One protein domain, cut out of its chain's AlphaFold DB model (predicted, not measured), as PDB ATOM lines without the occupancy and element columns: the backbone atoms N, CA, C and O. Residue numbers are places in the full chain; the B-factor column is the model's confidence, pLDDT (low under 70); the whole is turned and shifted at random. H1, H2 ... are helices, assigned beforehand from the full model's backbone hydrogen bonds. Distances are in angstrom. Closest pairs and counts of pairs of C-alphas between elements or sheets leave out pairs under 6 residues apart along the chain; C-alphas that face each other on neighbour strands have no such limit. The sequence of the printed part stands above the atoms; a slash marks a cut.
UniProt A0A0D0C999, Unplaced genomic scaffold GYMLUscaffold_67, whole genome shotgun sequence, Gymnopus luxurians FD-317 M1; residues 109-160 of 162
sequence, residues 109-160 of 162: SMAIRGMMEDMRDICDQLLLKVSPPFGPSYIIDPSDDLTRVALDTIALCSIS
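What this domain is: This is residues 109 to 160 of the 162 residues of an uncharacterized protein of Gymnopus luxurians FD-317 M1 (UniProt A0A0D0C999). The printed part is a long helical hairpin: H2 and H3 lie side by side and run opposite ways, joined at one end by a long loop of which residues 131 to 137 stick out. The short helix H1 sits at the other end of the hairpin, just before H2, and meets H2 only through their link. The printed part has 52 residues with three named helices, in the order H1, H2, H3, and no named strand; the class is all helix. The whole is loose, with a radius of gyration of the C-alphas of 12.6 A, and the C-alphas span 39 by 18 by 18 A along their three main axes.

How they stand to each other: Start at Ser 109, where H1, residues 109 to 114, begins. A tight link of 1 residue, Met 115, takes you to H2, residues 116 to 130; H1 and H2 meet only through their link. Go on over the long link of 11 residues to H3, residues 142 to 159. H2 and H3 form a helical hairpin. They touch, with 11 pairs of C-alphas within 8 A. Look for their closest C-alphas at Met 119 and Thr 153, 5.8 A apart. The two helices run opposite ways at a shallow tilt of 31 degrees, and their centres are 10.1 A apart. H1 and H3 are apart. In the backbones of H1, H2 and H3, each O i to N i+4 pair is within hydrogen-bond range.

Where its parts are: Find C-alpha 109 at (131.512, 157.044, 154.536), where H1 begins; it ends at Gly 114 and is 8.7 A long from first to last C-alpha. H2 begins at Met 116, with its C-alpha at (138.857, 161.561, 160.898), and runs 21.0 A to Val 130. H3, the longest helix with 18 residues, begins at Pro 142 and runs 25.1 A to Ile 159, whose C-alpha is at (133.316, 154.774, 172.827).

The domain as a whole: The outline is a rod, and the two C-alphas farthest apart are those of Met 110 and Ser 137, at 39.9 A. The C-alphas of the first and last printed residues, Ser 109 and Ser 160, are 19.3 A apart. The printed part has no cut. The link from H2 to H3 is long, and in it residues 131 to 137 stand free. Look there for the low confidence of this predicted model: residues 132 to 136 have a pLDDT under 70, while the mean of the printed part is 89.5.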
ATOM      1  N   SER A 109     130.437 156.091 154.868       93.56
ATOM      2  CA  SER A 109     131.512 157.044 154.536       93.56
ATOM      3  C   SER A 109     131.389 158.422 155.199       93.56
ATOM      4  O   SER A 109     132.402 159.082 155.413       93.56
ATOM      5  N   MET A 110     130.176 158.894 155.498       94.31
ATOM      6  CA  MET A 110     129.963 160.159 156.207       94.31
ATOM      7  C   MET A 110     130.275 160.023 157.699       94.31
ATOM      8  O   MET A 110     130.952 160.889 158.243       94.31
ATOM      9  N   ALA A 111     129.846 158.929 158.328       92.06
ATOM     10  CA  ALA A 111     130.184 158.627 159.716       92.06
ATOM     11  C   ALA A 111     131.701 158.439 159.890       92.06
ATOM     12  O   ALA A 111     132.288 159.047 160.778       92.06
ATOM     13  N   ILE A 112     132.358 157.712 158.973       92.75
ATOM     14  CA  ILE A 112     133.824 157.578 158.960       92.75
ATOM     15  C   ILE A 112     134.515 158.940 158.833       92.75
ATOM     16  O   ILE A 112     135.466 159.210 159.560       92.75
ATOM     17  N   ARG A 113     134.022 159.831 157.959       94.56
ATOM     18  CA  ARG A 113     134.548 161.204 157.861       94.56
ATOM     19  C   ARG A 113     134.438 161.970 159.178       94.56
ATOM     20  O   ARG A 113     135.347 162.725 159.495       94.56
ATOM     21  N   GLY A 114     133.370 161.755 159.945       93.56
ATOM     22  CA  GLY A 114     133.194 162.361 161.266       93.56
ATOM     23  C   GLY A 114     134.250 161.940 162.293       93.56
ATOM     24  O   GLY A 114     134.530 162.709 163.200       93.56
ATOM     25  N   MET A 115     134.871 160.770 162.120       95.00
ATOM     26  CA  MET A 115     135.906 160.241 163.020       95.00
ATOM     27  C   MET A 115     137.334 160.617 162.590       95.00
ATOM     28  O   MET A 115     138.290 160.299 163.289       95.00
ATOM     29  N   MET A 116     137.517 161.285 161.441       95.12
ATOM     30  CA  MET A 116     138.857 161.561 160.898       95.12
ATOM     31  C   MET A 116     139.701 162.475 161.789       95.12
ATOM     32  O   MET A 116     140.917 162.312 161.827       95.12
ATOM     33  N   GLU A 117     139.081 163.415 162.504       96.50
ATOM     34  CA  GLU A 117     139.798 164.297 163.433       96.50
ATOM     35  C   GLU A 117     140.338 163.517 164.642       96.50
ATOM     36  O   GLU A 117     141.500 163.696 165.004       96.50
ATOM     37  N   ASP A 118     139.548 162.591 165.192       96.06
ATOM     38  CA  ASP A 118     139.967 161.705 166.285       96.06
ATOM     39  C   ASP A 118     141.059 160.726 165.827       96.06
ATOM     40  O   ASP A 118     142.058 160.524 166.516       96.06
ATOM     41  N   MET A 119     140.921 160.161 164.621       97.25
ATOM     42  CA  MET A 119     141.966 159.330 164.009       97.25
ATOM     43  C   MET A 119     143.268 160.118 163.809       97.25
ATOM     44  O   MET A 119     144.351 159.589 164.060       97.25
ATOM     45  N   ARG A 120     143.178 161.381 163.360       97.12
ATOM     46  CA  ARG A 120     144.352 162.249 163.197       97.12
ATOM     47  C   ARG A 120     145.032 162.499 164.537       97.12
ATOM     48  O   ARG A 120     146.247 162.388 164.593       97.12
ATOM     49  N   ASP A 121     144.273 162.771 165.595       96.31
ATOM     50  CA  ASP A 121     144.837 162.995 166.929       96.31
ATOM     51  C   ASP A 121     145.687 161.808 167.417       96.31
ATOM     52  O   ASP A 121     146.805 162.003 167.894       96.31
ATOM     53  N   ILE A 122     145.223 160.566 167.231       96.62
ATOM     54  CA  ILE A 122     146.019 159.374 167.585       96.62
ATOM     55  C   ILE A 122     147.271 159.246 166.700       96.62
ATOM     56  O   ILE A 122     148.356 158.920 167.191       96.62
ATOM     57  N   CYS A 123     147.165 159.541 165.402       95.38
ATOM     58  CA  CYS A 123     148.325 159.576 164.508       95.38
ATOM     59  C   CYS A 123     149.350 160.643 164.926       95.38
ATOM     60  O   CYS A 123     150.551 160.370 164.912       95.38
ATOM     61  N   ASP A 124     148.897 161.827 165.341       94.69
ATOM     62  CA  ASP A 124     149.762 162.903 165.829       94.69
ATOM     63  C   ASP A 124     150.526 162.456 167.090       94.69
ATOM     64  O   ASP A 124     151.716 162.744 167.229       94.69
ATOM     65  N   GLN A 125     149.907 161.657 167.968       91.75
ATOM     66  CA  GLN A 125     150.587 161.069 169.130       91.75
ATOM     67  C   GLN A 125     151.684 160.073 168.744       91.75
ATOM     68  O   GLN A 125     152.772 160.106 169.328       91.75
ATOM     69  N   LEU A 126     151.452 159.225 167.735       91.44
ATOM     70  CA  LEU A 126     152.509 158.369 167.192       91.44
ATOM     71  C   LEU A 126     153.661 159.222 166.640       91.44
ATOM     72  O   LEU A 126     154.825 158.934 166.918       91.44
ATOM     73  N   LEU A 127     153.350 160.287 165.894       89.50
ATOM     74  CA  LEU A 127     154.358 161.185 165.327       89.50
ATOM     75  C   LEU A 127     155.188 161.880 166.409       89.50
ATOM     76  O   LEU A 127     156.406 161.983 166.262       89.50
ATOM     77  N   LEU A 128     154.562 162.302 167.507       88.06
ATOM     78  CA  LEU A 128     155.250 162.854 168.676       88.06
ATOM     79  C   LEU A 128     156.137 161.819 169.376       88.06
ATOM     80  O   LEU A 128     157.199 162.180 169.873       88.06
ATOM     81  N   LYS A 129     155.740 160.541 169.398       82.75
ATOM     82  CA  LYS A 129     156.553 159.452 169.962       82.75
ATOM     83  C   LYS A 129     157.823 159.203 169.146       82.75
ATOM     84  O   LYS A 129     158.889 159.019 169.726       82.75
ATOM     85  N   VAL A 130     157.715 159.201 167.815       80.56
ATOM     86  CA  VAL A 130     158.860 158.969 166.909       80.56
ATOM     87  C   VAL A 130     159.703 160.229 166.667       80.56
ATOM     88  O   VAL A 130     160.832 160.134 166.190       80.56
ATOM     89  N   SER A 131     159.172 161.409 167.000       77.69
ATOM     90  CA  SER A 131     159.841 162.713 166.889       77.69
ATOM     91  C   SER A 131     160.318 163.202 168.274       77.69
ATOM     92  O   SER A 131     160.068 162.541 169.280       77.69
ATOM     93  N   PRO A 132     161.109 164.291 168.386       61.06
ATOM     94  CA  PRO A 132     161.735 164.682 169.655       61.06
ATOM     95  C   PRO A 132     160.718 164.812 170.807       61.06
ATOM     96  O   PRO A 132     159.668 165.420 170.603       61.06
ATOM     97  N   PRO A 133     161.024 164.279 172.010       58.44
ATOM     98  CA  PRO A 133     162.368 164.125 172.584       58.44
ATOM     99  C   PRO A 133     163.067 162.774 172.352       58.44
ATOM    100  O   PRO A 133     164.238 162.653 172.705       58.44
ATOM    101  N   PHE A 134     162.408 161.774 171.756       60.62
ATOM    102  CA  PHE A 134     162.965 160.411 171.665       60.62
ATOM    103  C   PHE A 134     163.877 160.163 170.452       60.62
ATOM    104  O   PHE A 134     164.650 159.204 170.470       60.62
ATOM    105  N   GLY A 135     163.878 161.080 169.475       63.19
ATOM    106  CA  GLY A 135     164.962 161.304 168.505       63.19
ATOM    107  C   GLY A 135     165.544 160.054 167.802       63.19
ATOM    108  O   GLY A 135     164.869 159.035 167.684       63.19
ATOM    109  N   PRO A 136     166.820 160.103 167.349       65.25
ATOM    110  CA  PRO A 136     167.519 158.996 166.666       65.25
ATOM    111  C   PRO A 136     167.661 157.703 167.488       65.25
ATOM    112  O   PRO A 136     168.135 156.695 166.970       65.25
ATOM    113  N   SER A 137     167.326 157.747 168.779       74.31
ATOM    114  CA  SER A 137     167.392 156.621 169.712       74.31
ATOM    115  C   SER A 137     166.114 155.787 169.766       74.31
ATOM    116  O   SER A 137     166.151 154.680 170.303       74.31
ATOM    117  N   TYR A 138     164.993 156.293 169.244       81.19
ATOM    118  CA  TYR A 138     163.763 155.514 169.194       81.19
ATOM    119  C   TYR A 138     163.856 154.451 168.098       81.19
ATOM    120  O   TYR A 138     163.984 154.760 166.913       81.19
ATOM    121  N   ILE A 139     163.781 153.183 168.499       84.50
ATOM    122  CA  ILE A 139     163.662 152.065 167.568       84.50
ATOM    123  C   ILE A 139     162.176 151.876 167.296       84.50
ATOM    124  O   ILE A 139     161.423 151.501 168.191       84.50
ATOM    125  N   ILE A 140     161.771 152.140 166.057       87.00
ATOM    126  CA  ILE A 140     160.401 151.904 165.608       87.00
ATOM    127  C   ILE A 140     160.171 150.392 165.553       87.00
ATOM    128  O   ILE A 140     160.847 149.693 164.794       87.00
ATOM    129  N   ASP A 141     159.201 149.908 166.327       91.12
ATOM    130  CA  ASP A 141     158.619 148.576 166.173       91.12
ATOM    131  C   ASP A 141     157.234 148.743 165.540       91.12
ATOM    132  O   ASP A 141     156.274 149.070 166.243       91.12
ATOM    133  N   PRO A 142     157.093 148.520 164.219       91.69
ATOM    134  CA  PRO A 142     155.822 148.722 163.537       91.69
ATOM    135  C   PRO A 142     154.683 147.875 164.108       91.69
ATOM    136  O   PRO A 142     153.532 148.292 164.031       91.69
ATOM    137  N   SER A 143     154.978 146.695 164.663       94.25
ATOM    138  CA  SER A 143     153.932 145.813 165.187       94.25
ATOM    139  C   SER A 143     153.368 146.363 166.492       94.25
ATOM    140  O   SER A 143     152.149 146.449 166.629       94.25
ATOM    141  N   ASP A 144     154.229 146.772 167.430       93.62
ATOM    142  CA  ASP A 144     153.790 147.381 168.694       93.62
ATOM    143  C   ASP A 144     153.155 148.758 168.451       93.62
ATOM    144  O   ASP A 144     152.037 149.013 168.905       93.62
ATOM    145  N   ASP A 145     153.810 149.616 167.667       92.81
ATOM    146  CA  ASP A 145     153.364 150.990 167.431       92.81
ATOM    147  C   ASP A 145     152.011 151.055 166.720       92.81
ATOM    148  O   ASP A 145     151.106 151.763 167.168       92.81
ATOM    149  N   LEU A 146     151.826 150.278 165.649       95.44
ATOM    150  CA  LEU A 146     150.560 150.280 164.914       95.44
ATOM    151  C   LEU A 146     149.449 149.547 165.672       95.44
ATOM    152  O   LEU A 146     148.283 149.906 165.514       95.44
ATOM    153  N   THR A 147     149.781 148.576 166.530       96.88
ATOM    154  CA  THR A 147     148.786 147.948 167.415       96.88
ATOM    155  C   THR A 147     148.249 148.953 168.428       96.88
ATOM    156  O   THR A 147     147.035 149.025 168.618       96.88
ATOM    157  N   ARG A 148     149.118 149.771 169.039       94.81
ATOM    158  CA  ARG A 148     148.695 150.847 169.953       94.81
ATOM    159  C   ARG A 148     147.808 151.859 169.245       94.81
ATOM    160  O   ARG A 148     146.710 152.126 169.716       94.81
ATOM    161  N   VAL A 149     148.231 152.333 168.070       96.75
ATOM    162  CA  VAL A 149     147.426 153.259 167.260       96.75
ATOM    163  C   VAL A 149     146.056 152.669 166.938       96.75
ATOM    164  O   VAL A 149     145.051 153.355 167.100       96.75
ATOM    165  N   ALA A 150     145.984 151.408 166.509       97.06
ATOM    166  CA  ALA A 150     144.714 150.768 166.181       97.06
ATOM    167  C   ALA A 150     143.787 150.649 167.403       97.06
ATOM    168  O   ALA A 150     142.599 150.954 167.290       97.06
ATOM    169  N   LEU A 151     144.315 150.236 168.561       97.00
ATOM    170  CA  LEU A 151     143.536 150.098 169.795       97.00
ATOM    171  C   LEU A 151     143.004 151.448 170.287       97.00
ATOM    172  O   LEU A 151     141.800 151.567 170.515       97.00
ATOM    173  N   ASP A 152     143.864 152.463 170.368       96.94
ATOM    174  CA  ASP A 152     143.484 153.798 170.841       96.94
ATOM    175  C   ASP A 152     142.509 154.468 169.866       96.94
ATOM    176  O   ASP A 152     141.541 155.102 170.282       96.94
ATOM    177  N   THR A 153     142.697 154.258 168.558       97.25
ATOM    178  CA  THR A 153     141.767 154.748 167.531       97.25
ATOM    179  C   THR A 153     140.387 154.125 167.699       97.25
ATOM    180  O   THR A 153     139.389 154.842 167.678       97.25
ATOM    181  N   ILE A 154     140.304 152.801 167.884       95.69
ATOM    182  CA  ILE A 154     139.021 152.121 168.095       95.69
ATOM    183  C   ILE A 154     138.374 152.619 169.390       95.69
ATOM    184  O   ILE A 154     137.193 152.963 169.367       95.69
ATOM    185  N   ALA A 155     139.115 152.702 170.496       96.25
ATOM    186  CA  ALA A 155     138.590 153.158 171.782       96.25
ATOM    187  C   ALA A 155     138.059 154.600 171.713       96.25
ATOM    188  O   ALA A 155     136.925 154.864 172.127       96.25
ATOM    189  N   LEU A 156     138.826 155.513 171.113       96.38
ATOM    190  CA  LEU A 156     138.448 156.917 170.996       96.38
ATOM    191  C   LEU A 156     137.249 157.097 170.060       96.38
ATOM    192  O   LEU A 156     136.248 157.696 170.449       96.38
ATOM    193  N   CYS A 157     137.316 156.526 168.855       94.94
ATOM    194  CA  CYS A 157     136.301 156.746 167.826       94.94
ATOM    195  C   CYS A 157     134.972 156.035 168.129       94.94
ATOM    196  O   CYS A 157     133.921 156.497 167.690       94.94
ATOM    197  N   SER A 158     134.995 154.897 168.833       91.06
ATOM    198  CA  SER A 158     133.780 154.097 169.062       91.06
ATOM    199  C   SER A 158     133.091 154.368 170.397       91.06
ATOM    200  O   SER A 158     131.863 154.314 170.456       91.06
ATOM    201  N   ILE A 159     133.852 154.646 171.461       93.31
ATOM    202  CA  ILE A 159     133.316 154.774 172.827       93.31
ATOM    203  C   ILE A 159     133.876 155.983 173.591       93.31
ATOM    204  O   ILE A 159     133.643 156.099 174.792       93.31
ATOM    205  N   SER A 160     134.594 156.887 172.911       93.06
ATOM    206  CA  SER A 160     135.172 158.107 173.495       93.06
ATOM    207  C   SER A 160     136.065 157.838 174.713       93.06
ATOM    208  O   SER A 160     136.068 158.608 175.675       93.06
TER     209      SER A 160